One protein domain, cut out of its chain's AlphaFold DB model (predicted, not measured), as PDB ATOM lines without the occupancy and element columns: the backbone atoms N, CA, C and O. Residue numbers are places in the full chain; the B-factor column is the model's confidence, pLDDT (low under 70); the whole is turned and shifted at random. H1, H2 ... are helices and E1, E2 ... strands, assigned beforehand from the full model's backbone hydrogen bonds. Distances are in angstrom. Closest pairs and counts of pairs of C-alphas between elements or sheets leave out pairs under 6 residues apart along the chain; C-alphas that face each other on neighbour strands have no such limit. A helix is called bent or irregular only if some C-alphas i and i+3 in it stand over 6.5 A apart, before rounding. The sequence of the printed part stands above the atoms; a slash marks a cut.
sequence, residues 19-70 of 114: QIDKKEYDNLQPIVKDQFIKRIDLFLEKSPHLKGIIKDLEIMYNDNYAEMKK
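This is residues 19 to 70 of the 114 residues of an uncharacterized protein of marine sediment metagenome (UniProt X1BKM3). A small two-stranded ribbon, E1 beside E2, sits in the middle, with a helical hairpin of H3 and H4 toward one end of the long axis and two short helices, H1 and H2, toward the other. The two helical ends stay apart from each other, and the ribbon lies between them. The printed part has 52 residues, with four named helices and two named strands in the order H1, H2, E1, H3, H4, E2; the sheet, in the order E1 - E2, is antiparallel, and the class is mostly helix. The whole is compact, with a radius of gyration of the C-alphas of 11.0 A and spans of 31 by 21 by 16 A.

Strand E1 is residues 36 to 38, 6.6 A from first to last C-alpha, and begins with C-alpha 36 at (142.699, -10.439, 29.970). Strand E2 is residues 66 to 68, 6.9 A long, and ends with C-alpha 68 at (146.735, -9.626, 29.276). Helix H3, residues 39 to 46, measures 11.2 A. Helix H4, residues 48 to 60, measures 17.8 A and is irregular: C-alphas 52 and 55 are 8.4 A apart. Helix H1, residues 22 to 27, measures 8.6 A and begins with C-alpha 22 at (140.311, -18.226, 21.683). Helix H2 is residues 30 to 33, 5.0 A long.

E1 and E2 are antiparallel neighbours, their directions 151 degrees apart. N 37 and O 67, 2.8 A apart, and N 67 and O 37, 2.9 A apart, are within hydrogen-bond range. Residues 19 to 20 also pair, antiparallel, with residues 66 to 67 of E2. The closest C-alphas of H3 and E2, those of Arg 39 and Ala 66, are 5.3 A apart. H3 and H4 form a helical hairpin: they touch, closest at the C-alphas of Leu 44 and Lys 51, 6.4 A apart, and run opposite ways at a shallow tilt of 18 degrees. The closest C-alphas of H1 and E2, those of Tyr 25 and Ala 66, are 6.9 A apart. H1 and E1 are apart, but only just, at 8.4 A. H1 and H2 are close but not clearly touching, with the C-alphas of Tyr 25 and Lys 33 closest at 6.9 A. H1 and H2 are each apart from H3 and H4. Every O i to N i+4 pair is within hydrogen-bond range in H1, 3 of 4 in H3 and 4 of 9 in H4, which has 7 of 10 O i to N i+3 pairs within range; H2 is too short for an i+4 pair.

The two C-alphas farthest apart, those of Gln 29 and His 49, are 31.1 A apart. The printed part has no cut, and its five links between named elements are tight. The mean pLDDT of the printed part is 79.4; residue 61 and residues 63 to 64 are under 70.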
ATOM      1  N   GLN A  19     149.594 -12.629  24.844       75.50
ATOM      2  CA  GLN A  19     148.444 -12.788  23.970       75.50
ATOM      3  C   GLN A  19     148.119 -14.268  23.887       75.50
ATOM      4  O   GLN A  19     149.033 -15.091  23.881       75.50
ATOM      5  N   ILE A  20     146.830 -14.578  23.880       72.50
ATOM      6  CA  ILE A  20     146.325 -15.949  23.861       72.50
ATOM      7  C   ILE A  20     145.228 -16.089  22.815       72.50
ATOM      8  O   ILE A  20     144.495 -15.131  22.519       72.50
ATOM      9  N   ASP A  21     145.124 -17.289  22.256       79.38
ATOM     10  CA  ASP A  21     144.082 -17.616  21.289       79.38
ATOM     11  C   ASP A  21     142.721 -17.845  21.973       79.38
ATOM     12  O   ASP A  21     142.589 -17.843  23.205       79.38
ATOM     13  N   LYS A  22     141.666 -18.010  21.167       82.88
ATOM     14  CA  LYS A  22     140.311 -18.226  21.683       82.88
ATOM     15  C   LYS A  22     140.201 -19.502  22.518       82.88
ATOM     16  O   LYS A  22     139.528 -19.501  23.545       82.88
ATOM     17  N   LYS A  23     140.856 -20.585  22.098       81.81
ATOM     18  CA  LYS A  23     140.801 -21.882  22.781       81.81
ATOM     19  C   LYS A  23     141.485 -21.794  24.141       81.81
ATOM     20  O   LYS A  23     140.945 -22.299  25.122       81.81
ATOM     21  N   GLU A  24     142.648 -21.161  24.218       73.25
ATOM     22  CA  GLU A  24     143.345 -20.880  25.468       73.25
ATOM     23  C   GLU A  24     142.480 -20.009  26.377       73.25
ATOM     24  O   GLU A  24     142.228 -20.398  27.515       73.25
ATOM     25  N   TYR A  25     141.952 -18.893  25.860       81.06
ATOM     26  CA  TYR A  25     141.090 -17.992  26.625       81.06
ATOM     27  C   TYR A  25     139.856 -18.705  27.179       81.06
ATOM     28  O   TYR A  25     139.559 -18.575  28.364       81.06
ATOM     29  N   ASP A  26     139.144 -19.481  26.361       82.88
ATOM     30  CA  ASP A  26     137.910 -20.156  26.764       82.88
ATOM     31  C   ASP A  26     138.156 -21.197  27.873       82.88
ATOM     32  O   ASP A  26     137.297 -21.358  28.746       82.88
ATOM     33  N   ASN A  27     139.349 -21.802  27.916       78.81
ATOM     34  CA  ASN A  27     139.768 -22.756  28.951       78.81
ATOM     35  C   ASN A  27     140.285 -22.106  30.248       78.81
ATOM     36  O   ASN A  27     140.487 -22.808  31.238       78.81
ATOM     37  N   LEU A  28     140.486 -20.784  30.286       71.94
ATOM     38  CA  LEU A  28     140.915 -20.100  31.507       71.94
ATOM     39  C   LEU A  28     139.826 -20.116  32.589       71.94
ATOM     40  O   LEU A  28     138.629 -19.962  32.315       71.94
ATOM     41  N   GLN A  29     140.260 -20.197  33.849       71.25
ATOM     42  CA  GLN A  29     139.384 -19.962  34.995       71.25
ATOM     43  C   GLN A  29     138.839 -18.519  34.974       71.25
ATOM     44  O   GLN A  29     139.566 -17.608  34.567       71.25
ATOM     45  N   PRO A  30     137.604 -18.267  35.453       76.44
ATOM     46  CA  PRO A  30     136.994 -16.933  35.425       76.44
ATOM     47  C   PRO A  30     137.874 -15.829  36.025       76.44
ATOM     48  O   PRO A  30     138.078 -14.795  35.398       76.44
ATOM     49  N   ILE A  31     138.499 -16.095  37.175       71.06
ATOM     50  CA  ILE A  31     139.390 -15.136  37.850       71.06
ATOM     51  C   ILE A  31     140.621 -14.757  37.010       71.06
ATOM     52  O   ILE A  31     141.141 -13.648  37.117       71.06
ATOM     53  N   VAL A  32     141.081 -15.668  36.148       70.19
ATOM     54  CA  VAL A  32     142.196 -15.429  35.225       70.19
ATOM     55  C   VAL A  32     141.701 -14.687  33.983       70.19
ATOM     56  O   VAL A  32     142.375 -13.763  33.536       70.19
ATOM     57  N   LYS A  33     140.509 -15.021  33.465       79.56
ATOM     58  CA  LYS A  33     139.879 -14.317  32.329       79.56
ATOM     59  C   LYS A  33     139.737 -12.820  32.584       79.56
ATOM     60  O   LYS A  33     139.998 -12.040  31.673       79.56
ATOM     61  N   ASP A  34     139.420 -12.419  33.815       83.00
ATOM     62  CA  ASP A  34     139.285 -11.008  34.204       83.00
ATOM     63  C   ASP A  34     140.580 -10.197  34.046       83.00
ATOM     64  O   ASP A  34     140.549  -8.966  33.936       83.00
ATOM     65  N   GLN A  35     141.726 -10.874  33.987       80.69
ATOM     66  CA  GLN A  35     143.035 -10.253  33.784       80.69
ATOM     67  C   GLN A  35     143.396 -10.083  32.311       80.69
ATOM     68  O   GLN A  35     144.394  -9.436  31.998       80.69
ATOM     69  N   PHE A  36     142.577 -10.615  31.407       83.88
ATOM     70  CA  PHE A  36     142.699 -10.439  29.970       83.88
ATOM     71  C   PHE A  36     141.602  -9.503  29.457       83.88
ATOM     72  O   PHE A  36     140.533  -9.356  30.049       83.88
ATOM     73  N   ILE A  37     141.881  -8.834  28.349       88.50
ATOM     74  CA  ILE A  37     140.909  -8.068  27.579       88.50
ATOM     75  C   ILE A  37     140.865  -8.642  26.169       88.50
ATOM     76  O   ILE A  37     141.910  -8.910  25.569       88.50
ATOM     77  N   LYS A  38     139.663  -8.876  25.636       88.31
ATOM     78  CA  LYS A  38     139.551  -9.356  24.260       88.31
ATOM     79  C   LYS A  38     139.951  -8.227  23.325       88.31
ATOM     80  O   LYS A  38     139.596  -7.067  23.538       88.31
ATOM     81  N   ARG A  39     140.665  -8.556  22.253       82.50
ATOM     82  CA  ARG A  39     141.087  -7.540  21.278       82.50
ATOM     83  C   ARG A  39     139.905  -6.836  20.626       82.50
ATOM     84  O   ARG A  39     139.985  -5.649  20.321       82.50
ATOM     85  N   ILE A  40     138.808  -7.563  20.442       82.88
ATOM     86  CA  ILE A  40     137.577  -7.002  19.906       82.88
ATOM     87  C   ILE A  40     136.990  -5.925  20.821       82.88
ATOM     88  O   ILE A  40     136.548  -4.895  20.324       82.88
ATOM     89  N   ASP A  41     137.073  -6.098  22.142       84.62
ATOM     90  CA  ASP A  41     136.578  -5.107  23.097       84.62
ATOM     91  C   ASP A  41     137.398  -3.810  22.985       84.62
ATOM     92  O   ASP A  41     136.827  -2.733  22.812       84.62
ATOM     93  N   LEU A  42     138.733  -3.919  22.929       81.88
ATOM     94  CA  LEU A  42     139.639  -2.782  22.686       81.88
ATOM     95  C   LEU A  42     139.364  -2.068  21.354       81.88
ATOM     96  O   LEU A  42     139.492  -0.847  21.245       81.88
ATOM     97  N   PHE A  43     139.031  -2.828  20.311       82.12
ATOM     98  CA  PHE A  43     138.719  -2.279  18.997       82.12
ATOM     99  C   PHE A  43     137.386  -1.517  19.007       82.12
ATOM    100  O   PHE A  43     137.303  -0.397  18.502       82.12
ATOM    101  N   LEU A  44     136.353  -2.087  19.629       83.50
ATOM    102  CA  LEU A  44     135.019  -1.491  19.706       83.50
ATOM    103  C   LEU A  44     134.965  -0.247  20.592       83.50
ATOM    104  O   LEU A  44     134.165   0.644  20.312       83.50
ATOM    105  N   GLU A  45     135.816  -0.145  21.616       84.25
ATOM    106  CA  GLU A  45     135.990   1.100  22.379       84.25
ATOM    107  C   GLU A  45     136.388   2.267  21.467       84.25
ATOM    108  O   GLU A  45     135.887   3.381  21.615       84.25
ATOM    109  N   LYS A  46     137.244   2.004  20.473       84.38
ATOM    110  CA  LYS A  46     137.703   3.008  19.501       84.38
ATOM    111  C   LYS A  46     136.776   3.151  18.296       84.38
ATOM    112  O   LYS A  46     136.888   4.118  17.550       84.38
ATOM    113  N   SER A  47     135.899   2.182  18.056       83.75
ATOM    114  CA  SER A  47     135.012   2.134  16.889       83.75
ATOM    115  C   SER A  47     133.621   1.616  17.273       83.75
ATOM    116  O   SER A  47     133.200   0.547  16.825       83.75
ATOM    117  N   PRO A  48     132.859   2.378  18.080       84.00
ATOM    118  CA  PRO A  48     131.581   1.919  18.630       84.00
ATOM    119  C   PRO A  48     130.514   1.644  17.560       84.00
ATOM    120  O   PRO A  48     129.601   0.853  17.795       84.00
ATOM    121  N   HIS A  49     130.644   2.239  16.369       84.81
ATOM    122  CA  HIS A  49     129.768   2.001  15.219       84.81
ATOM    123  C   HIS A  49     129.877   0.572  14.648       84.81
ATOM    124  O   HIS A  49     128.979   0.136  13.935       84.81
ATOM    125  N   LEU A  50     130.930  -0.182  14.992       81.12
ATOM    126  CA  LEU A  50     131.161  -1.555  14.523       81.12
ATOM    127  C   LEU A  50     130.611  -2.629  15.476       81.12
ATOM    128  O   LEU A  50     130.770  -3.821  15.221       81.12
ATOM    129  N   LYS A  51     129.895  -2.244  16.545       76.06
ATOM    130  CA  LYS A  51     129.271  -3.195  17.489       76.06
ATOM    131  C   LYS A  51     128.280  -4.172  16.836       76.06
ATOM    132  O   LYS A  51     127.992  -5.211  17.419       76.06
ATOM    133  N   GLY A  52     127.760  -3.873  15.646       81.31
ATOM    134  CA  GLY A  52     126.846  -4.763  14.921       81.31
ATOM    135  C   GLY A  52     127.507  -5.990  14.277       81.31
ATOM    136  O   GLY A  52     126.808  -6.956  13.993       81.31
ATOM    137  N   ILE A  53     128.831  -5.983  14.072       82.38
ATOM    138  CA  ILE A  53     129.567  -7.014  13.306       82.38
ATOM    139  C   ILE A  53     130.549  -7.823  14.171       82.38
ATOM    140  O   ILE A  53     131.559  -8.339  13.697       82.38
ATOM    141  N   ILE A  54     130.263  -7.930  15.471       80.38
ATOM    142  CA  ILE A  54     131.163  -8.545  16.462       80.38
ATOM    143  C   ILE A  54     131.543  -9.979  16.091       80.38
ATOM    144  O   ILE A  54     132.707 -10.347  16.197       80.38
ATOM    145  N   LYS A  55     130.584 -10.780  15.618       79.69
ATOM    146  CA  LYS A  55     130.833 -12.183  15.262       79.69
ATOM    147  C   LYS A  55     131.861 -12.328  14.138       79.69
ATOM    148  O   LYS A  55     132.734 -13.183  14.231       79.69
ATOM    149  N   ASP A  56     131.796 -11.470  13.125       81.69
ATOM    150  CA  ASP A  56     132.720 -11.516  11.986       81.69
ATOM    151  C   ASP A  56     134.138 -11.116  12.410       81.69
ATOM    152  O   ASP A  56     135.128 -11.707  11.980       81.69
ATOM    153  N   LEU A  57     134.235 -10.148  13.326       76.31
ATOM    154  CA  LEU A  57     135.495  -9.747  13.942       76.31
ATOM    155  C   LEU A  57     136.070 -10.859  14.834       76.31
ATOM    156  O   LEU A  57     137.269 -11.120  14.770       76.31
ATOM    157  N   GLU A  58     135.248 -11.555  15.624       76.94
ATOM    158  CA  GLU A  58     135.719 -12.691  16.431       76.94
ATOM    159  C   GLU A  58     136.266 -13.831  15.562       76.94
ATOM    160  O   GLU A  58     137.270 -14.438  15.930       76.94
ATOM    161  N   ILE A  59     135.657 -14.088  14.399       80.38
ATOM    162  CA  ILE A  59     136.148 -15.086  13.439       80.38
ATOM    163  C   ILE A  59     137.496 -14.652  12.849       80.38
ATOM    164  O   ILE A  59     138.428 -15.454  12.807       80.38
ATOM    165  N   MET A  60     137.634 -13.386  12.437       74.44
ATOM    166  CA  MET A  60     138.887 -12.869  11.865       74.44
ATOM    167  C   MET A  60     140.075 -12.927  12.833       74.44
ATOM    168  O   MET A  60     141.208 -13.109  12.393       74.44
ATOM    169  N   TYR A  61     139.839 -12.772  14.138       69.88
ATOM    170  CA  TYR A  61     140.895 -12.708  15.157       69.88
ATOM    171  C   TYR A  61     140.959 -13.947  16.063       69.88
ATOM    172  O   TYR A  61     141.525 -13.870  17.153       69.88
ATOM    173  N   ASN A  62     140.414 -15.086  15.627       74.31
ATOM    174  CA  ASN A  62     140.308 -16.303  16.438       74.31
ATOM    175  C   ASN A  62     141.639 -16.744  17.088       74.31
ATOM    176  O   ASN A  62     141.664 -17.122  18.261       74.31
ATOM    177  N   ASP A  63     142.749 -16.622  16.355       66.06
ATOM    178  CA  ASP A  63     144.079 -17.054  16.811       66.06
ATOM    179  C   ASP A  63     144.794 -16.012  17.691       66.06
ATOM    180  O   ASP A  63     145.854 -16.271  18.246       66.06
ATOM    181  N   ASN A  64     144.227 -14.810  17.838       67.94
ATOM    182  CA  ASN A  64     144.758 -13.729  18.667       67.94
ATOM    183  C   ASN A  64     143.605 -13.033  19.405       67.94
ATOM    184  O   ASN A  64     143.292 -11.864  19.160       67.94
ATOM    185  N   TYR A  65     142.943 -13.784  20.280       81.50
ATOM    186  CA  TYR A  65     141.632 -13.434  20.814       81.50
ATOM    187  C   TYR A  65     141.699 -12.436  21.975       81.50
ATOM    188  O   TYR A  65     140.889 -11.505  22.049       81.50
ATOM    189  N   ALA A  66     142.677 -12.593  22.871       84.19
ATOM    190  CA  ALA A  66     142.792 -11.771  24.069       84.19
ATOM    191  C   ALA A  66     144.239 -11.417  24.422       84.19
ATOM    192  O   ALA A  66     145.179 -12.142  24.107       84.19
ATOM    193  N   GLU A  67     144.402 -10.286  25.104       82.44
ATOM    194  CA  GLU A  67     145.680  -9.788  25.608       82.44
ATOM    195  C   GLU A  67     145.600  -9.552  27.116       82.44
ATOM    196  O   GLU A  67     144.584  -9.082  27.630       82.44
ATOM    197  N   MET A  68     146.662  -9.890  27.845       80.81
ATOM    198  CA  MET A  68     146.735  -9.626  29.276       80.81
ATOM    199  C   MET A  68     146.773  -8.118  29.520       80.81
ATOM    200  O   MET A  68     147.569  -7.389  28.926       80.81
ATOM    201  N   LYS A  69     145.938  -7.644  30.443       81.94
ATOM    202  CA  LYS A  69     145.932  -6.244  30.866       81.94
ATOM    203  C   LYS A  69     147.295  -5.889  31.457       81.94
ATOM    204  O   LYS A  69     147.874  -6.667  32.212       81.94
ATOM    205  N   LYS A  70     147.797  -4.696  31.165       76.44
ATOM    206  CA  LYS A  70     149.010  -4.177  31.799       76.44
ATOM    207  C   LYS A  70     148.640  -3.457  33.098       76.44
ATOM    208  O   LYS A  70     147.846  -2.522  33.061       76.44
TER     209      LYS A  70